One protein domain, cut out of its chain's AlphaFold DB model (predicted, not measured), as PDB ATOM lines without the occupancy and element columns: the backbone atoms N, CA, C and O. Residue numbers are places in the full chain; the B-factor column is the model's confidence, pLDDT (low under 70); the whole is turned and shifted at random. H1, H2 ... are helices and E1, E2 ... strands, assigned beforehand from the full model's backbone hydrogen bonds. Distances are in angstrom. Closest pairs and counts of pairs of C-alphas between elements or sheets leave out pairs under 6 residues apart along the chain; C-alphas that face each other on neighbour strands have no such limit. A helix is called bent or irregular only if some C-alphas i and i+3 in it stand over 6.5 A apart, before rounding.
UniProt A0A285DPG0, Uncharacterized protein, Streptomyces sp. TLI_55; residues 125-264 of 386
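This is residues 125 to 264 of the 386 residues of an uncharacterized protein of Streptomyces sp. TLI_55 (UniProt A0A285DPG0). The domain is two lobes joined at a narrow contact: the larger is a strongly twisted four-stranded sheet with the helices H1 and H2 over one face, and the smaller is a three-stranded sheet with the long helix H3 over one face. The long, bent hairpin of E1 and E2 reaches from the larger lobe toward the smaller one, with the end of E1 near E7, while residues 259 to 264, of which 259 to 263 belong to H3, stick out from the body. The printed part has 140 residues with three named helices and seven named strands, in the order H1 E1 E2 H2 E3 E4 E5 E6 E7 H3, and the class is mixed, helices and strands. The sheets run E1 E2 E4 E3 and E5 E6 E7, both antiparallel. The whole is compact, with a radius of gyration of the C-alphas of 15.1 A and spans of 45 by 35 by 24 A.

In the larger sheet, E1, residues 144 to 153, and E2, residues 159 to 169, form a hairpin at 154 degrees, with N 148 and O 164 2.9 A apart. E1 bends by 52 degrees at residue 149 and E2 by 57 degrees at residue 163. E4, residues 200 to 204, is the antiparallel neighbour of E2, with N 165 and O 201 2.9 A apart. E3, residues 191 to 193, is an edge strand and forms a hairpin with E4, with N 193 and O 202 2.9 A apart. H2, residues 178 to 187, is over E4 at a height over the sheet of 7.6 A and runs along the strands; its closest C-alphas to E4 are those of Ala 178 and Val 201, 6.1 A. E2, H2 and E3 make a split strand-helix-strand unit, two strands running the same way with E4 between them, and its crossover is right-handed. H1, residues 125 to 139, is over E2 at a height of 9.0 A, at 5 degrees to it on the local plane. With residues 130 to 134 alone H1 touches H2, at a steep tilt of 53 degrees, opposite ways; the closest C-alphas are those of Ala 133 and Ala 184, 5.9 A. E5, residues 215 to 219, E6, residues 226 to 230, and E7, residues 236 to 240, form a meander, each strand the antiparallel neighbour of the one before; N 218 and O 227 are 2.9 A apart, and N 228 and O 238 2.8 A. H3, residues 243 to 263, is over E5 and E6 at a height of 9.1 A and runs along the strands; the C-alphas of Phe 215 and Ala 250, the closest of E5 and H3, are 5.4 A apart. Between the sheets, the closest C-alphas of E3 and E7 are those of Thr 193 and Val 237, 6.7 A. H3 is apart from H1 and H2. In H2 and H3 every O i to N i+4 pair is within hydrogen-bond range; in H1 it is 7 of 11.

H1 begins at C-alpha 125, (-12.401, -29.212, 45.415), and is 23.0 A long; it is irregular, with C-alphas 133 and 136 7.2 A apart. E1 is 27.1 A long and E2 28.1 A, ending at C-alpha 169, (10.011, -41.283, 38.346). H2 is 14.3 A long, E3 7.1 A, E4 13.4 A, E5 13.6 A, E6 12.8 A and E7 10.7 A. H3, 30.2 A, ends at C-alpha 263, (1.967, -7.726, 38.257).

The two C-alphas farthest apart are those of Pro 141 and Glu 244, 44.8 A. The printed part has no cut, and no link is long. The mean pLDDT of the printed part is 85.3; residues 139 to 142, 153 to 160, 208 to 212 and 221 to 223 are under 70.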
ATOM      1  N   ALA A 125     -12.544 -30.199  46.478       81.44
ATOM      2  CA  ALA A 125     -12.401 -29.212  45.415       81.44
ATOM      3  C   ALA A 125     -10.938 -28.802  45.146       81.44
ATOM      4  O   ALA A 125     -10.566 -28.629  43.990       81.44
ATOM      5  N   THR A 126     -10.101 -28.675  46.178       85.94
ATOM      6  CA  THR A 126      -8.673 -28.343  46.057       85.94
ATOM      7  C   THR A 126      -7.909 -29.447  45.329       85.94
ATOM      8  O   THR A 126      -7.154 -29.161  44.403       85.94
ATOM      9  N   PHE A 127      -8.152 -30.714  45.687       87.62
ATOM     10  CA  PHE A 127      -7.557 -31.861  44.993       87.62
ATOM     11  C   PHE A 127      -8.020 -31.951  43.540       87.62
ATOM     12  O   PHE A 127      -7.187 -32.056  42.652       87.62
ATOM     13  N   GLN A 128      -9.322 -31.821  43.278       89.06
ATOM     14  CA  GLN A 128      -9.858 -31.838  41.911       89.06
ATOM     15  C   GLN A 128      -9.290 -30.707  41.046       89.06
ATOM     16  O   GLN A 128      -8.998 -30.906  39.864       89.06
ATOM     17  N   ARG A 129      -9.107 -29.515  41.630       91.88
ATOM     18  CA  ARG A 129      -8.487 -28.378  40.945       91.88
ATOM     19  C   ARG A 129      -7.021 -28.664  40.622       91.88
ATOM     20  O   ARG A 129      -6.598 -28.416  39.497       91.88
ATOM     21  N   ALA A 130      -6.278 -29.235  41.571       93.50
ATOM     22  CA  ALA A 130      -4.893 -29.644  41.368       93.50
ATOM     23  C   ALA A 130      -4.758 -30.744  40.300       93.50
ATOM     24  O   ALA A 130      -3.930 -30.623  39.403       93.50
ATOM     25  N   GLU A 131      -5.601 -31.778  40.341       92.19
ATOM     26  CA  GLU A 131      -5.639 -32.845  39.332       92.19
ATOM     27  C   GLU A 131      -5.922 -32.285  37.936       92.19
ATOM     28  O   GLU A 131      -5.239 -32.639  36.978       92.19
ATOM     29  N   SER A 132      -6.880 -31.362  37.826       92.38
ATOM     30  CA  SER A 132      -7.219 -30.712  36.555       92.38
ATOM     31  C   SER A 132      -6.061 -29.865  36.023       92.38
ATOM     32  O   SER A 132      -5.751 -29.928  34.836       92.38
ATOM     33  N   ALA A 133      -5.395 -29.102  36.895       94.06
ATOM     34  CA  ALA A 133      -4.256 -28.260  36.528       94.06
ATOM     35  C   ALA A 133      -3.039 -29.081  36.077       94.06
ATOM     36  O   ALA A 133      -2.319 -28.690  35.160       94.06
ATOM     37  N   LEU A 134      -2.818 -30.237  36.704       92.94
ATOM     38  CA  LEU A 134      -1.673 -31.104  36.437       92.94
ATOM     39  C   LEU A 134      -1.949 -32.159  35.356       92.94
ATOM     40  O   LEU A 134      -1.025 -32.865  34.952       92.94
ATOM     41  N   ALA A 135      -3.178 -32.255  34.843       88.19
ATOM     42  CA  ALA A 135      -3.558 -33.239  33.830       88.19
ATOM     43  C   ALA A 135      -2.676 -33.169  32.569       88.19
ATOM     44  O   ALA A 135      -2.308 -34.209  32.031       88.19
ATOM     45  N   GLY A 136      -2.259 -31.967  32.152       79.38
ATOM     46  CA  GLY A 136      -1.386 -31.775  30.983       79.38
ATOM     47  C   GLY A 136       0.014 -32.394  31.121       79.38
ATOM     48  O   GLY A 136       0.691 -32.626  30.124       79.38
ATOM     49  N   PHE A 137       0.454 -32.723  32.338       83.44
ATOM     50  CA  PHE A 137       1.724 -33.418  32.553       83.44
ATOM     51  C   PHE A 137       1.616 -34.920  32.235       83.44
ATOM     52  O   PHE A 137       2.631 -35.549  31.944       83.44
ATOM     53  N   LEU A 138       0.412 -35.506  32.242       70.62
ATOM     54  CA  LEU A 138       0.197 -36.952  32.077       70.62
ATOM     55  C   LEU A 138       0.447 -37.469  30.651       70.62
ATOM     56  O   LEU A 138       0.606 -38.674  30.465       70.62
ATOM     57  N   ASP A 139       0.558 -36.582  29.663       66.88
ATOM     58  CA  ASP A 139       0.850 -36.947  28.270       66.88
ATOM     59  C   ASP A 139       2.319 -37.388  28.040       66.88
ATOM     60  O   ASP A 139       2.727 -37.673  26.907       66.88
ATOM     61  N   HIS A 140       3.136 -37.466  29.100       65.12
ATOM     62  CA  HIS A 140       4.585 -37.667  29.016       65.12
ATOM     63  C   HIS A 140       5.016 -39.059  29.529       65.12
ATOM     64  O   HIS A 140       4.768 -39.409  30.682       65.12
ATOM     65  N   PRO A 141       5.729 -39.869  28.721       54.97
ATOM     66  CA  PRO A 141       5.873 -41.316  28.938       54.97
ATOM     67  C   PRO A 141       6.879 -41.747  30.026       54.97
ATOM     68  O   PRO A 141       7.103 -42.944  30.193       54.97
ATOM     69  N   ARG A 142       7.536 -40.817  30.736       67.88
ATOM     70  CA  ARG A 142       8.639 -41.115  31.683       67.88
ATOM     71  C   ARG A 142       8.329 -40.789  33.147       67.88
ATOM     72  O   ARG A 142       9.239 -40.563  33.940       67.88
ATOM     73  N   GLY A 143       7.055 -40.788  33.519       75.75
ATOM     74  CA  GLY A 143       6.643 -40.597  34.903       75.75
ATOM     75  C   GLY A 143       5.142 -40.410  35.031       75.75
ATOM     76  O   GLY A 143       4.386 -40.735  34.118       75.75
ATOM     77  N   GLY A 144       4.721 -39.897  36.179       85.19
ATOM     78  CA  GLY A 144       3.332 -39.537  36.412       85.19
ATOM     79  C   GLY A 144       3.189 -38.543  37.549       85.19
ATOM     80  O   GLY A 144       4.053 -38.439  38.422       85.19
ATOM     81  N   VAL A 145       2.079 -37.817  37.543       90.56
ATOM     82  CA  VAL A 145       1.707 -36.944  38.653       90.56
ATOM     83  C   VAL A 145       1.150 -37.805  39.779       90.56
ATOM     84  O   VAL A 145       0.248 -38.614  39.567       90.56
ATOM     85  N   ALA A 146       1.671 -37.611  40.984       90.00
ATOM     86  CA  ALA A 146       1.118 -38.183  42.198       90.00
ATOM     87  C   ALA A 146       0.751 -37.063  43.170       90.00
ATOM     88  O   ALA A 146       1.464 -36.064  43.277       90.00
ATOM     89  N   ILE A 147      -0.370 -37.240  43.869       90.81
ATOM     90  CA  ILE A 147      -0.868 -36.297  44.865       90.81
ATOM     91  C   ILE A 147      -1.183 -37.063  46.152       90.81
ATOM     92  O   ILE A 147      -1.755 -38.153  46.125       90.81
ATOM     93  N   SER A 148      -0.776 -36.516  47.294       87.50
ATOM     94  CA  SER A 148      -1.031 -37.091  48.614       87.50
ATOM     95  C   SER A 148      -1.155 -35.997  49.676       87.50
ATOM     96  O   SER A 148      -1.033 -34.813  49.382       87.50
ATOM     97  N   GLU A 149      -1.369 -36.392  50.928       85.94
ATOM     98  CA  GLU A 149      -1.313 -35.499  52.082       85.94
ATOM     99  C   GLU A 149      -0.128 -35.853  52.973       85.94
ATOM    100  O   GLU A 149      -0.061 -36.971  53.494       85.94
ATOM    101  N   GLN A 150       0.733 -34.876  53.248       79.94
ATOM    102  CA  GLN A 150       1.888 -35.038  54.128       79.94
ATOM    103  C   GLN A 150       1.740 -34.204  55.407       79.94
ATOM    104  O   GLN A 150       1.135 -33.128  55.375       79.94
ATOM    105  N   PRO A 151       2.269 -34.680  56.548       71.69
ATOM    106  CA  PRO A 151       2.360 -33.860  57.744       71.69
ATOM    107  C   PRO A 151       3.352 -32.705  57.528       71.69
ATOM    108  O   PRO A 151       4.463 -32.916  57.049       71.69
ATOM    109  N   VAL A 152       2.967 -31.496  57.927       72.31
ATOM    110  CA  VAL A 152       3.790 -30.279  57.916       72.31
ATOM    111  C   VAL A 152       3.786 -29.633  59.296       72.31
ATOM    112  O   VAL A 152       2.787 -29.706  60.015       72.31
ATOM    113  N   ARG A 153       4.894 -28.996  59.685       62.56
ATOM    114  CA  ARG A 153       5.004 -28.291  60.968       62.56
ATOM    115  C   ARG A 153       4.825 -26.795  60.764       62.56
ATOM    116  O   ARG A 153       5.615 -26.153  60.088       62.56
ATOM    117  N   ARG A 154       3.792 -26.240  61.396       61.38
ATOM    118  CA  ARG A 154       3.532 -24.798  61.421       61.38
ATOM    119  C   ARG A 154       4.495 -24.090  62.396       61.38
ATOM    120  O   ARG A 154       4.964 -24.738  63.332       61.38
ATOM    121  N   PRO A 155       4.712 -22.764  62.270       48.91
ATOM    122  CA  PRO A 155       5.642 -21.990  63.114       48.91
ATOM    123  C   PRO A 155       5.425 -22.124  64.632       48.91
ATOM    124  O   PRO A 155       6.349 -21.959  65.421       48.91
ATOM    125  N   LEU A 156       4.206 -22.465  65.058       50.31
ATOM    126  CA  LEU A 156       3.856 -22.706  66.463       50.31
ATOM    127  C   LEU A 156       4.157 -24.138  66.948       50.31
ATOM    128  O   LEU A 156       3.716 -24.524  68.028       50.31
ATOM    129  N   GLY A 157       4.869 -24.933  66.148       47.56
ATOM    130  CA  GLY A 157       5.201 -26.332  66.421       47.56
ATOM    131  C   GLY A 157       4.117 -27.324  66.005       47.56
ATOM    132  O   GLY A 157       4.347 -28.522  66.062       47.56
ATOM    133  N   LEU A 158       2.951 -26.866  65.553       53.16
ATOM    134  CA  LEU A 158       1.772 -27.714  65.370       53.16
ATOM    135  C   LEU A 158       1.843 -28.506  64.060       53.16
ATOM    136  O   LEU A 158       2.068 -27.938  62.991       53.16
ATOM    137  N   THR A 159       1.622 -29.820  64.150       59.78
ATOM    138  CA  THR A 159       1.584 -30.707  62.980       59.78
ATOM    139  C   THR A 159       0.218 -30.608  62.292       59.78
ATOM    140  O   THR A 159      -0.795 -31.024  62.854       59.78
ATOM    141  N   ALA A 160       0.185 -30.070  61.075       65.31
ATOM    142  CA  ALA A 160      -0.979 -30.056  60.185       65.31
ATOM    143  C   ALA A 160      -0.763 -31.039  59.025       65.31
ATOM    144  O   ALA A 160       0.347 -31.524  58.831       65.31
ATOM    145  N   ARG A 161      -1.802 -31.354  58.244       74.12
ATOM    146  CA  ARG A 161      -1.631 -32.041  56.954       74.12
ATOM    147  C   ARG A 161      -1.742 -31.018  55.834       74.12
ATOM    148  O   ARG A 161      -2.611 -30.155  55.892       74.12
ATOM    149  N   CYS A 162      -0.869 -31.120  54.846       84.62
ATOM    150  CA  CYS A 162      -0.890 -30.301  53.645       84.62
ATOM    151  C   CYS A 162      -0.905 -31.220  52.423       84.62
ATOM    152  O   CYS A 162      -0.328 -32.312  52.459       84.62
ATOM    153  N   ALA A 163      -1.598 -30.794  51.370       91.25
ATOM    154  CA  ALA A 163      -1.585 -31.508  50.109       91.25
ATOM    155  C   ALA A 163      -0.218 -31.329  49.437       91.25
ATOM    156  O   ALA A 163       0.400 -30.267  49.511       91.25
ATOM    157  N   VAL A 164       0.270 -32.396  48.816       93.12
ATOM    158  CA  VAL A 164       1.574 -32.444  48.163       93.12
ATOM    159  C   VAL A 164       1.424 -33.115  46.816       93.12
ATOM    160  O   VAL A 164       0.845 -34.196  46.736       93.12
ATOM    161  N   ALA A 165       1.978 -32.495  45.779       94.62
ATOM    162  CA  ALA A 165       2.094 -33.061  44.446       94.62
ATOM    163  C   ALA A 165       3.569 -33.287  44.089       94.62
ATOM    164  O   ALA A 165       4.441 -32.528  44.509       94.62
ATOM    165  N   TRP A 166       3.859 -34.328  43.313       94.81
ATOM    166  CA  TRP A 166       5.184 -34.533  42.727       94.81
ATOM    167  C   TRP A 166       5.109 -35.281  41.401       94.81
ATOM    168  O   TRP A 166       4.177 -36.047  41.147       94.81
ATOM    169  N   TRP A 167       6.133 -35.082  40.574       92.94
ATOM    170  CA  TRP A 167       6.371 -35.906  39.398       92.94
ATOM    171  C   TRP A 167       7.154 -37.145  39.813       92.94
ATOM    172  O   TRP A 167       8.326 -37.061  40.191       92.94
ATOM    173  N   HIS A 168       6.500 -38.299  39.787       86.25
ATOM    174  CA  HIS A 168       7.104 -39.566  40.154       86.25
ATOM    175  C   HIS A 168       7.875 -40.169  38.977       86.25
ATOM    176  O   HIS A 168       7.322 -40.382  37.898       86.25
ATOM    177  N   THR A 169       9.143 -40.489  39.223       83.75
ATOM    178  CA  THR A 169      10.011 -41.283  38.346       83.75
ATOM    179  C   THR A 169      10.469 -42.548  39.082       83.75
ATOM    180  O   THR A 169      10.233 -42.684  40.284       83.75
ATOM    181  N   LEU A 170      11.161 -43.458  38.388       78.25
ATOM    182  CA  LEU A 170      11.747 -44.654  39.014       78.25
ATOM    183  C   LEU A 170      12.736 -44.313  40.142       78.25
ATOM    184  O   LEU A 170      12.815 -45.055  41.118       78.25
ATOM    185  N   ASP A 171      13.423 -43.174  40.036       79.44
ATOM    186  CA  ASP A 171      14.409 -42.705  41.017       79.44
ATOM    187  C   ASP A 171      13.774 -41.849  42.131       79.44
ATOM    188  O   ASP A 171      14.465 -41.353  43.021       79.44
ATOM    189  N   GLY A 172      12.446 -41.683  42.105       84.69
ATOM    190  CA  GLY A 172      11.687 -40.889  43.065       84.69
ATOM    191  C   GLY A 172      11.143 -39.571  42.492       84.69
ATOM    192  O   GLY A 172      10.950 -39.445  41.277       84.69
ATOM    193  N   PRO A 173      10.800 -38.605  43.364       88.56
ATOM    194  CA  PRO A 173      10.295 -37.289  42.974       88.56
ATOM    195  C   PRO A 173      11.310 -36.492  42.146       88.56
ATOM    196  O   PRO A 173      12.444 -36.291  42.578       88.56
ATOM    197  N   SER A 174      10.901 -35.994  40.979       90.56
ATOM    198  CA  SER A 174      11.773 -35.184  40.125       90.56
ATOM    199  C   SER A 174      11.762 -33.711  40.527       90.56
ATOM    200  O   SER A 174      10.774 -33.005  40.318       90.56
ATOM    201  N   ARG A 175      12.904 -33.216  41.015       92.81
ATOM    202  CA  ARG A 175      13.114 -31.779  41.271       92.81
ATOM    203  C   ARG A 175      13.078 -30.919  40.009       92.81
ATOM    204  O   ARG A 175      12.689 -29.764  40.084       92.81
ATOM    205  N   ALA A 176      13.416 -31.481  38.845       93.31
ATOM    206  CA  ALA A 176      13.382 -30.739  37.584       93.31
ATOM    207  C   ALA A 176      11.959 -30.276  37.226       93.31
ATOM    208  O   ALA A 176      11.788 -29.240  36.596       93.31
ATOM    209  N   VAL A 177      10.943 -31.044  37.635       94.44
ATOM    210  CA  VAL A 177       9.537 -30.815  37.270       94.44
ATOM    211  C   VAL A 177       8.798 -29.967  38.313       94.44
ATOM    212  O   VAL A 177       7.799 -29.327  37.986       94.44
ATOM    213  N   ALA A 178       9.294 -29.920  39.554       95.00
ATOM    214  CA  ALA A 178       8.629 -29.253  40.675       95.00
ATOM    215  C   ALA A 178       8.272 -27.769  40.413       95.00
ATOM    216  O   ALA A 178       7.107 -27.428  40.635       95.00
ATOM    217  N   PRO A 179       9.159 -26.905  39.865       95.56
ATOM    218  CA  PRO A 179       8.812 -25.501  39.609       95.56
ATOM    219  C   PRO A 179       7.642 -25.341  38.630       95.56
ATOM    220  O   PRO A 179       6.790 -24.474  38.795       95.56
ATOM    221  N   PHE A 180       7.558 -26.216  37.624       95.62
ATOM    222  CA  PHE A 180       6.496 -26.171  36.620       95.62
ATOM    223  C   PHE A 180       5.161 -26.683  37.159       95.62
ATOM    224  O   PHE A 180       4.108 -26.154  36.813       95.62
ATOM    225  N   MET A 181       5.190 -27.701  38.025       96.06
ATOM    226  CA  MET A 181       3.983 -28.141  38.728       96.06
ATOM    227  C   MET A 181       3.463 -27.045  39.654       96.06
ATOM    228  O   MET A 181       2.259 -26.820  39.721       96.06
ATOM    229  N   ALA A 182       4.360 -26.346  40.348       96.38
ATOM    230  CA  ALA A 182       3.989 -25.233  41.201       96.38
ATOM    231  C   ALA A 182       3.414 -24.055  40.404       96.38
ATOM    232  O   ALA A 182       2.370 -23.542  40.789       96.38
ATOM    233  N   ASP A 183       4.011 -23.679  39.266       96.44
ATOM    234  CA  ASP A 183       3.436 -22.672  38.358       96.44
ATOM    235  C   ASP A 183       2.026 -23.070  37.891       96.44
ATOM    236  O   ASP A 183       1.090 -22.277  38.005       96.44
ATOM    237  N   ALA A 184       1.828 -24.320  37.457       96.38
ATOM    238  CA  ALA A 184       0.516 -24.814  37.036       96.38
ATOM    239  C   ALA A 184      -0.531 -24.748  38.166       96.38
ATOM    240  O   ALA A 184      -1.669 -24.329  37.947       96.38
ATOM    241  N   LEU A 185      -0.147 -25.110  39.393       96.50
ATOM    242  CA  LEU A 185      -1.011 -25.017  40.572       96.50
ATOM    243  C   LEU A 185      -1.307 -23.556  40.958       96.50
ATOM    244  O   LEU A 185      -2.454 -23.237  41.279       96.50
ATOM    245  N   ARG A 186      -0.322 -22.653  40.864       95.25
ATOM    246  CA  ARG A 186      -0.505 -21.208  41.092       95.25
ATOM    247  C   ARG A 186      -1.458 -20.589  40.077       95.25
ATOM    248  O   ARG A 186      -2.365 -19.857  40.465       95.25
ATOM    249  N   ARG A 187      -1.347 -20.960  38.797       94.38
ATOM    250  CA  ARG A 187      -2.300 -20.563  37.741       94.38
ATOM    251  C   ARG A 187      -3.711 -21.090  37.989       94.38
ATOM    252  O   ARG A 187      -4.683 -20.443  37.614       94.38
ATOM    253  N   ALA A 188      -3.836 -22.222  38.678       94.38
ATOM    254  CA  ALA A 188      -5.113 -22.735  39.162       94.38
ATOM    255  C   ALA A 188      -5.612 -22.035  40.448       94.38
ATOM    256  O   ALA A 188      -6.614 -22.448  41.028       94.38
ATOM    257  N   GLY A 189      -4.940 -20.979  40.912       91.94
ATOM    258  CA  GLY A 189      -5.331 -20.203  42.088       91.94
ATOM    259  C   GLY A 189      -4.988 -20.868  43.421       91.94
ATOM    260  O   GLY A 189      -5.616 -20.552  44.430       91.94
ATOM    261  N   LEU A 190      -4.042 -21.810  43.440       93.00
ATOM    262  CA  LEU A 190      -3.562 -22.450  44.665       93.00
ATOM    263  C   LEU A 190      -2.269 -21.788  45.150       93.00
ATOM    264  O   LEU A 190      -1.419 -21.392  44.358       93.00
ATOM    265  N   ALA A 191      -2.097 -21.709  46.467       91.94
ATOM    266  CA  ALA A 191      -0.821 -21.333  47.061       91.94
ATOM    267  C   ALA A 191       0.131 -22.529  47.021       91.94
ATOM    268  O   ALA A 191      -0.280 -23.633  47.383       91.94
ATOM    269  N   THR A 192       1.391 -22.319  46.630       94.38
ATOM    270  CA  THR A 192       2.381 -23.402  46.507       94.38
ATOM    271  C   THR A 192       3.688 -23.102  47.215       94.38
ATOM    272  O   THR A 192       4.177 -21.978  47.142       94.38
ATOM    273  N   THR A 193       4.317 -24.125  47.777       93.81
ATOM    274  CA  THR A 193       5.670 -24.040  48.333       93.81
ATOM    275  C   THR A 193       6.522 -25.154  47.754       93.81
ATOM    276  O   THR A 193       6.171 -26.329  47.911       93.81
ATOM    277  N   GLU A 194       7.647 -24.810  47.129       93.19
ATOM    278  CA  GLU A 194       8.688 -25.768  46.756       93.19
ATOM    279  C   GLU A 194       9.805 -25.761  47.819       93.19
ATOM    280  O   GLU A 194      10.558 -24.789  47.919       93.19
ATOM    281  N   PRO A 195       9.952 -26.813  48.646       89.19
ATOM    282  CA  PRO A 195      11.095 -26.902  49.541       89.19
ATOM    283  C   PRO A 195      12.401 -27.003  48.755       89.19
ATOM    284  O   PRO A 195      12.483 -27.670  47.720       89.19
ATOM    285  N   HIS A 196      13.447 -26.375  49.276       87.31
ATOM    286  CA  HIS A 196      14.753 -26.323  48.641       87.31
ATOM    287  C   HIS A 196      15.322 -27.730  48.412       87.31
ATOM    288  O   HIS A 196      15.411 -28.538  49.338       87.31
ATOM    289  N   GLY A 197      15.695 -28.024  47.164       86.19
ATOM    290  CA  GLY A 197      16.215 -29.329  46.749       86.19
ATOM    291  C   GLY A 197      15.210 -30.481  46.768       86.19
ATOM    292  O   GLY A 197      15.595 -31.640  46.611       86.19
ATOM    293  N   SER A 198      13.923 -30.190  46.950       88.06
ATOM    294  CA  SER A 198      12.855 -31.184  46.959       88.06
ATOM    295  C   SER A 198      12.233 -31.369  45.574       88.06
ATOM    296  O   SER A 198      12.099 -30.427  44.800       88.06
ATOM    297  N   GLY A 199      11.784 -32.592  45.274       91.06
ATOM    298  CA  GLY A 199      10.919 -32.878  44.121       91.06
ATOM    299  C   GLY A 199       9.421 -32.758  44.413       91.06
ATOM    300  O   GLY A 199       8.607 -33.176  43.593       91.06
ATOM    301  N   TYR A 200       9.057 -32.247  45.591       93.75
ATOM    302  CA  TYR A 200       7.678 -32.103  46.051       93.75
ATOM    303  C   TYR A 200       7.219 -30.646  46.019       93.75
ATOM    304  O   TYR A 200       7.958 -29.752  46.421       93.75
ATOM    305  N   VAL A 201       5.959 -30.438  45.646       96.25
ATOM    306  CA  VAL A 201       5.261 -29.154  45.715       96.25
ATOM    307  C   VAL A 201       4.140 -29.270  46.734       96.25
ATOM    308  O   VAL A 201       3.190 -30.028  46.540       96.25
ATOM    309  N   PHE A 202       4.246 -28.525  47.828       94.62
ATOM    310  CA  PHE A 202       3.168 -28.398  48.805       94.62
ATOM    311  C   PHE A 202       2.156 -27.386  48.288       94.62
ATOM    312  O   PHE A 202       2.560 -26.370  47.724       94.62
ATOM    313  N   PHE A 203       0.863 -27.633  48.481       94.06
ATOM    314  CA  PHE A 203      -0.170 -26.702  48.043       94.06
ATOM    315  C   PHE A 203      -1.380 -26.645  48.976       94.06
ATOM    316  O   PHE A 203      -1.707 -27.595  49.691       94.06
ATOM    317  N   ALA A 204      -2.043 -25.492  48.974       90.12
ATOM    318  CA  ALA A 204      -3.232 -25.219  49.770       90.12
ATOM    319  C   ALA A 204      -4.115 -24.159  49.093       90.12
ATOM    320  O   ALA A 204      -3.668 -23.438  48.200       90.12
ATOM    321  N   GLU A 205      -5.367 -24.041  49.540       86.44
ATOM    322  CA  GLU A 205      -6.170 -22.859  49.211       86.44
ATOM    323  C   GLU A 205      -5.535 -21.625  49.874       86.44
ATOM    324  O   GLU A 205      -5.182 -21.689  51.061       86.44
ATOM    325  N   PRO A 206      -5.384 -20.505  49.151       82.19
ATOM    326  CA  PRO A 206      -4.970 -19.255  49.767       82.19
ATOM    327  C   PRO A 206      -6.034 -18.785  50.780       82.19
ATOM    328  O   PRO A 206      -7.227 -19.049  50.597       82.19
ATOM    329  N   PRO A 207      -5.641 -18.089  51.863       76.06
ATOM    330  CA  PRO A 207      -6.596 -17.572  52.837       76.06
ATOM    331  C   PRO A 207      -7.537 -16.537  52.199       76.06
ATOM    332  O   PRO A 207      -7.138 -15.775  51.320       76.06
ATOM    333  N   ALA A 208      -8.791 -16.497  52.669       69.69
ATOM    334  CA  ALA A 208      -9.811 -15.569  52.166       69.69
ATOM    335  C   ALA A 208      -9.452 -14.092  52.421       69.69
ATOM    336  O   ALA A 208      -9.739 -13.233  51.591       69.69
ATOM    337  N   GLU A 209      -8.808 -13.812  53.556       67.62
ATOM    338  CA  GLU A 209      -8.188 -12.523  53.855       67.62
ATOM    339  C   GLU A 209      -6.678 -12.666  53.658       67.62
ATOM    340  O   GLU A 209      -6.022 -13.467  54.329       67.62
ATOM    341  N   GLN A 210      -6.127 -11.926  52.697       64.38
ATOM    342  CA  GLN A 210      -4.701 -11.988  52.394       64.38
ATOM    343  C   GLN A 210      -3.909 -11.202  53.441       64.38
ATOM    344  O   GLN A 210      -4.074  -9.995  53.582       64.38
ATOM    345  N   SER A 211      -3.039 -11.911  54.160       67.38
ATOM    346  CA  SER A 211      -2.009 -11.317  55.015       67.38
ATOM    347  C   SER A 211      -0.950 -10.618  54.159       67.38
ATOM    348  O   SER A 211      -0.579 -11.118  53.095       67.38
ATOM    349  N   ASP A 212      -0.411  -9.503  54.655       69.06
ATOM    350  CA  ASP A 212       0.753  -8.826  54.063       69.06
ATOM    351  C   ASP A 212       2.039  -9.662  54.185       69.06
ATOM    352  O   ASP A 212       3.042  -9.381  53.537       69.06
ATOM    353  N   THR A 213       2.030 -10.690  55.036       81.25
ATOM    354  CA  THR A 213       3.170 -11.577  55.285       81.25
ATOM    355  C   THR A 213       2.755 -13.020  55.033       81.25
ATOM    356  O   THR A 213       1.872 -13.529  55.725       81.25
ATOM    357  N   ARG A 214       3.398 -13.664  54.055       87.75
ATOM    358  CA  ARG A 214       3.234 -15.081  53.704       87.75
ATOM    359  C   ARG A 214       4.367 -15.939  54.261       87.75
ATOM    360  O   ARG A 214       4.118 -17.051  54.707       87.75
ATOM    361  N   PHE A 215       5.600 -15.445  54.242       90.94
ATOM    362  CA  PHE A 215       6.774 -16.178  54.714       90.94
ATOM    363  C   PHE A 215       7.247 -15.649  56.064       90.94
ATOM    364  O   PHE A 215       7.386 -14.437  56.245       90.94
ATOM    365  N   ARG A 216       7.523 -16.552  57.011       89.69
ATOM    366  CA  ARG A 216       8.066 -16.219  58.337       89.69
ATOM    367  C   ARG A 216       9.155 -17.196  58.750       89.69
ATOM    368  O   ARG A 216       9.159 -18.343  58.315       89.69
ATOM    369  N   ILE A 217      10.040 -16.755  59.639       88.56
ATOM    370  CA  ILE A 217      11.023 -17.642  60.262       88.56
ATOM    371  C   ILE A 217      10.493 -18.232  61.572       88.56
ATOM    372  O   ILE A 217       9.851 -17.544  62.369       88.56
ATOM    373  N   ALA A 218      10.800 -19.500  61.817       84.06
ATOM    374  CA  ALA A 218      10.506 -20.209  63.056       84.06
ATOM    375  C   ALA A 218      11.733 -21.017  63.507       84.06
ATOM    376  O   ALA A 218      12.560 -21.366  62.672       84.06
ATOM    377  N   PRO A 219      11.891 -21.337  64.803       81.25
ATOM    378  CA  PRO A 219      12.937 -22.260  65.239       81.25
ATOM    379  C   PRO A 219      12.822 -23.610  64.526       81.25
ATOM    380  O   PRO A 219      11.716 -24.148  64.409       81.25
ATOM    381  N   ALA A 220      13.956 -24.153  64.079       79.94
ATOM    382  CA  ALA A 220      13.980 -25.368  63.283       79.94
ATOM    383  C   ALA A 220      13.366 -26.568  64.009       79.94
ATOM    384  O   ALA A 220      13.618 -26.842  65.185       79.94
ATOM    385  N   ALA A 221      12.560 -27.334  63.280       67.50
ATOM    386  CA  ALA A 221      11.838 -28.469  63.836       67.50
ATOM    387  C   ALA A 221      12.731 -29.672  64.213       67.50
ATOM    388  O   ALA A 221      12.348 -30.466  65.082       67.50
ATOM    389  N   SER A 222      13.870 -29.851  63.543       64.44
ATOM    390  CA  SER A 222      14.689 -31.075  63.618       64.44
ATOM    391  C   SER A 222      16.144 -30.853  64.042       64.44
ATOM    392  O   SER A 222      16.956 -31.768  63.933       64.44
ATOM    393  N   GLY A 223      16.476 -29.684  64.588       68.06
ATOM    394  CA  GLY A 223      17.842 -29.378  65.002       68.06
ATOM    395  C   GLY A 223      18.023 -27.925  65.418       68.06
ATOM    396  O   GLY A 223      17.065 -27.248  65.786       68.06
ATOM    397  N   GLU A 224      19.270 -27.469  65.366       81.00
ATOM    398  CA  GLU A 224      19.610 -26.053  65.486       81.00
ATOM    399  C   GLU A 224      19.315 -25.338  64.157       81.00
ATOM    400  O   GLU A 224      19.413 -25.946  63.092       81.00
ATOM    401  N   GLY A 225      18.917 -24.066  64.225       87.19
ATOM    402  CA  GLY A 225      18.631 -23.237  63.052       87.19
ATOM    403  C   GLY A 225      17.227 -22.628  63.037       87.19
ATOM    404  O   GLY A 225      16.479 -22.671  64.022       87.19
ATOM    405  N   TRP A 226      16.891 -22.041  61.895       87.06
ATOM    406  CA  TRP A 226      15.692 -21.255  61.633       87.06
ATOM    407  C   TRP A 226      15.046 -21.713  60.327       87.06
ATOM    408  O   TRP A 226      15.611 -21.545  59.247       87.06
ATOM    409  N   ASP A 227      13.855 -22.296  60.425       88.44
ATOM    410  CA  ASP A 227      13.038 -22.698  59.286       88.44
ATOM    411  C   ASP A 227      12.368 -21.463  58.679       88.44
ATOM    412  O   ASP A 227      11.661 -20.730  59.374       88.44
ATOM    413  N   LEU A 228      12.548 -21.253  57.378       91.62
ATOM    414  CA  LEU A 228      11.706 -20.370  56.579       91.62
ATOM    415  C   LEU A 228      10.423 -21.122  56.232       91.62
ATOM    416  O   LEU A 228      10.452 -22.083  55.464       91.62
ATOM    417  N   VAL A 229       9.301 -20.701  56.801       89.06
ATOM    418  CA  VAL A 229       8.012 -21.381  56.684       89.06
ATOM    419  C   VAL A 229       7.050 -20.538  55.858       89.06
ATOM    420  O   VAL A 229       6.894 -19.340  56.098       89.06
ATOM    421  N   ASP A 230       6.377 -21.183  54.910       89.81
ATOM    422  CA  ASP A 230       5.238 -20.606  54.199       89.81
ATOM    423  C   ASP A 230       3.973 -20.749  55.057       89.81
ATOM    424  O   ASP A 230       3.566 -21.852  55.426       89.81
ATOM    425  N   GLU A 231       3.329 -19.639  55.400       84.25
ATOM    426  CA  GLU A 231       2.136 -19.626  56.241       84.25
ATOM    427  C   GLU A 231       0.882 -20.137  55.536       84.25
ATOM    428  O   GLU A 231      -0.086 -20.498  56.211       84.25
ATOM    429  N   PHE A 232       0.867 -20.240  54.209       86.06
ATOM    430  CA  PHE A 232      -0.292 -20.769  53.495       86.06
ATOM    431  C   PHE A 232      -0.272 -22.297  53.546       86.06
ATOM    432  O   PHE A 232      -1.173 -22.925  54.114       86.06
ATOM    433  N   THR A 233       0.813 -22.915  53.089       85.75
ATOM    434  CA  THR A 233       0.942 -24.384  53.058       85.75
ATOM    435  C   THR A 233       1.395 -24.971  54.398       85.75
ATOM    436  O   THR A 233       1.012 -26.083  54.759       85.75
ATOM    437  N   GLY A 234       2.169 -24.215  55.178       82.19
ATOM    438  CA  GLY A 234       2.822 -24.676  56.401       82.19
ATOM    439  C   GLY A 234       4.111 -25.439  56.164       82.19
ATOM    440  O   GLY A 234       4.667 -25.972  57.122       82.19
ATOM    441  N   ALA A 235       4.550 -25.549  54.914       87.50
ATOM    442  CA  ALA A 235       5.771 -26.241  54.565       87.50
ATOM    443  C   ALA A 235       6.994 -25.374  54.883       87.50
ATOM    444  O   ALA A 235       6.989 -24.153  54.704       87.50
ATOM    445  N   CYS A 236       8.057 -26.031  55.340       89.12
ATOM    446  CA  CYS A 236       9.371 -25.416  55.438       89.12
ATOM    447  C   CYS A 236       9.976 -25.331  54.033       89.12
ATOM    448  O   CYS A 236      10.146 -26.356  53.373       89.12
ATOM    449  N   VAL A 237      10.313 -24.119  53.599       91.00
ATOM    450  CA  VAL A 237      11.051 -23.855  52.361       91.00
ATOM    451  C   VAL A 237      12.493 -24.320  52.530       91.00
ATOM    452  O   VAL A 237      12.998 -25.108  51.737       91.00
ATOM    453  N   ARG A 238      13.163 -23.844  53.582       91.44
ATOM    454  CA  ARG A 238      14.567 -24.143  53.872       91.44
ATOM    455  C   ARG A 238      14.893 -23.808  55.323       91.44
ATOM    456  O   ARG A 238      14.364 -22.840  55.863       91.44
ATOM    457  N   THR A 239      15.798 -24.575  55.915       90.75
ATOM    458  CA  THR A 239      16.386 -24.275  57.224       90.75
ATOM    459  C   THR A 239      17.701 -23.520  57.043       90.75
ATOM    460  O   THR A 239      18.518 -23.878  56.190       90.75
ATOM    461  N   TYR A 240      17.898 -22.477  57.843       91.62
ATOM    462  CA  TYR A 240      19.089 -21.634  57.859       91.62
ATOM    463  C   TYR A 240      19.736 -21.649  59.242       91.62
ATOM    464  O   TYR A 240      19.042 -21.614  60.253       91.62
ATOM    465  N   ASP A 241      21.063 -21.620  59.294       93.56
ATOM    466  CA  ASP A 241      21.784 -21.604  60.574       93.56
ATOM    467  C   ASP A 241      21.779 -20.209  61.226       93.56
ATOM    468  O   ASP A 241      21.855 -20.081  62.448       93.56
ATOM    469  N   ASP A 242      21.640 -19.153  60.417       94.31
ATOM    470  CA  ASP A 242      21.657 -17.758  60.855       94.31
ATOM    471  C   ASP A 242      20.258 -17.126  60.813       94.31
ATOM    472  O   ASP A 242      19.563 -17.160  59.794       94.31
ATOM    473  N   ARG A 243      19.852 -16.523  61.936       92.19
ATOM    474  CA  ARG A 243      18.526 -15.913  62.097       92.19
ATOM    475  C   ARG A 243      18.338 -14.664  61.242       92.19
ATOM    476  O   ARG A 243      17.254 -14.465  60.704       92.19
ATOM    477  N   GLU A 244      19.335 -13.786  61.211       94.06
ATOM    478  CA  GLU A 244      19.255 -12.499  60.515       94.06
ATOM    479  C   GLU A 244      19.213 -12.734  59.007       94.06
ATOM    480  O   GLU A 244      18.378 -12.164  58.308       94.06
ATOM    481  N   TRP A 245      20.021 -13.679  58.530       93.25
ATOM    482  CA  TRP A 245      19.971 -14.152  57.159       93.25
ATOM    483  C   TRP A 245      18.608 -14.758  56.816       93.25
ATOM    484  O   TRP A 245      17.994 -14.357  55.829       93.25
ATOM    485  N   ALA A 246      18.093 -15.675  57.643       92.50
ATOM    486  CA  ALA A 246      16.774 -16.273  57.433       92.50
ATOM    487  C   ALA A 246      15.666 -15.208  57.357       92.50
ATOM    488  O   ALA A 246      14.776 -15.296  56.511       92.50
ATOM    489  N   GLN A 247      15.740 -14.190  58.222       93.50
ATOM    490  CA  GLN A 247      14.812 -13.062  58.230       93.50
ATOM    491  C   GLN A 247      14.909 -12.248  56.933       93.50
ATOM    492  O   GLN A 247      13.878 -11.959  56.327       93.50
ATOM    493  N   GLY A 248      16.122 -11.946  56.464       95.31
ATOM    494  CA  GLY A 248      16.337 -11.254  55.192       95.31
ATOM    495  C   GLY A 248      15.783 -12.029  53.992       95.31
ATOM    496  O   GLY A 248      15.152 -11.439  53.115       95.31
ATOM    497  N   ILE A 249      15.930 -13.361  53.974       95.25
ATOM    498  CA  ILE A 249      15.319 -14.196  52.929       95.25
ATOM    499  C   ILE A 249      13.789 -14.178  53.026       95.25
ATOM    500  O   ILE A 249      13.122 -14.077  51.997       95.25
ATOM    501  N   ALA A 250      13.214 -14.236  54.233       93.81
ATOM    502  CA  ALA A 250      11.766 -14.141  54.411       93.81
ATOM    503  C   ALA A 250      11.212 -12.809  53.882       93.81
ATOM    504  O   ALA A 250      10.186 -12.786  53.206       93.81
ATOM    505  N   GLU A 251      11.892 -11.697  54.159       94.75
ATOM    506  CA  GLU A 251      11.519 -10.371  53.659       94.75
ATOM    507  C   GLU A 251      11.617 -10.287  52.133       94.75
ATOM    508  O   GLU A 251      10.682  -9.807  51.492       94.75
ATOM    509  N   SER A 252      12.689 -10.829  51.543       93.62
ATOM    510  CA  SER A 252      12.847 -10.912  50.086       93.62
ATOM    511  C   SER A 252      11.730 -11.733  49.436       93.62
ATOM    512  O   SER A 252      11.100 -11.263  48.493       93.62
ATOM    513  N   ALA A 253      11.421 -12.917  49.976       92.50
ATOM    514  CA  ALA A 253      10.372 -13.795  49.456       92.50
ATOM    515  C   ALA A 253       8.973 -13.159  49.550       92.50
ATOM    516  O   ALA A 253       8.163 -13.283  48.635       92.50
ATOM    517  N   ASN A 254       8.687 -12.429  50.634       93.19
ATOM    518  CA  ASN A 254       7.451 -11.648  50.743       93.19
ATOM    519  C   ASN A 254       7.410 -10.489  49.730       93.19
ATOM    520  O   ASN A 254       6.344 -10.182  49.201       93.19
ATOM    521  N   GLY A 255       8.551  -9.855  49.446       91.75
ATOM    522  CA  GLY A 255       8.662  -8.817  48.420       91.75
ATOM    523  C   GLY A 255       8.410  -9.345  47.006       91.75
ATOM    524  O   GLY A 255       7.708  -8.699  46.229       91.75
ATOM    525  N   GLU A 256       8.931 -10.530  46.685       90.31
ATOM    526  CA  GLU A 256       8.658 -11.223  45.420       90.31
ATOM    527  C   GLU A 256       7.181 -11.608  45.298       90.31
ATOM    528  O   GLU A 256       6.555 -11.304  44.286       90.31
ATOM    529  N   GLU A 257       6.579 -12.186  46.340       89.44
ATOM    530  CA  GLU A 257       5.142 -12.494  46.350       89.44
ATOM    531  C   GLU A 257       4.289 -11.236  46.109       89.44
ATOM    532  O   GLU A 257       3.349 -11.238  45.310       89.44
ATOM    533  N   ASP A 258       4.637 -10.125  46.763       89.94
ATOM    534  CA  ASP A 258       3.931  -8.862  46.578       89.94
ATOM    535  C   ASP A 258       4.097  -8.301  45.157       89.94
ATOM    536  O   ASP A 258       3.128  -7.824  44.558       89.94
ATOM    537  N   ALA A 259       5.295  -8.399  44.579       90.12
ATOM    538  CA  ALA A 259       5.538  -8.012  43.195       90.12
ATOM    539  C   ALA A 259       4.730  -8.874  42.207       90.12
ATOM    540  O   ALA A 259       4.150  -8.323  41.269       90.12
ATOM    541  N   ALA A 260       4.623 -10.185  42.445       88.69
ATOM    542  CA  ALA A 260       3.913 -11.126  41.577       88.69
ATOM    543  C   ALA A 260       2.425 -10.777  41.544       88.69
ATOM    544  O   ALA A 260       1.817 -10.624  40.482       88.69
ATOM    545  N   ARG A 261       1.870 -10.524  42.733       87.06
ATOM    546  CA  ARG A 261       0.497 -10.067  42.927       87.06
ATOM    547  C   ARG A 261       0.228  -8.729  42.243       87.06
ATOM    548  O   ARG A 261      -0.785  -8.601  41.559       87.06
ATOM    549  N   ARG A 262       1.112  -7.735  42.388       89.19
ATOM    550  CA  ARG A 262       0.958  -6.425  41.719       89.19
ATOM    551  C   ARG A 262       1.030  -6.533  40.196       89.19
ATOM    552  O   ARG A 262       0.338  -5.784  39.512       89.19
ATOM    553  N   ALA A 263       1.853  -7.441  39.683       88.56
ATOM    554  CA  ALA A 263       1.967  -7.726  38.257       88.56
ATOM    555  C   ALA A 263       0.848  -8.648  37.730       88.56
ATOM    556  O   ALA A 263       0.728  -8.805  36.519       88.56
ATOM    557  N   ALA A 264       0.021  -9.220  38.615       89.12
ATOM    558  CA  ALA A 264      -1.022 -10.195  38.297       89.12
ATOM    559  C   ALA A 264      -0.501 -11.419  37.513       89.12
ATOM    560  O   ALA A 264      -1.196 -11.945  36.645       89.12
TER     561      ALA A 264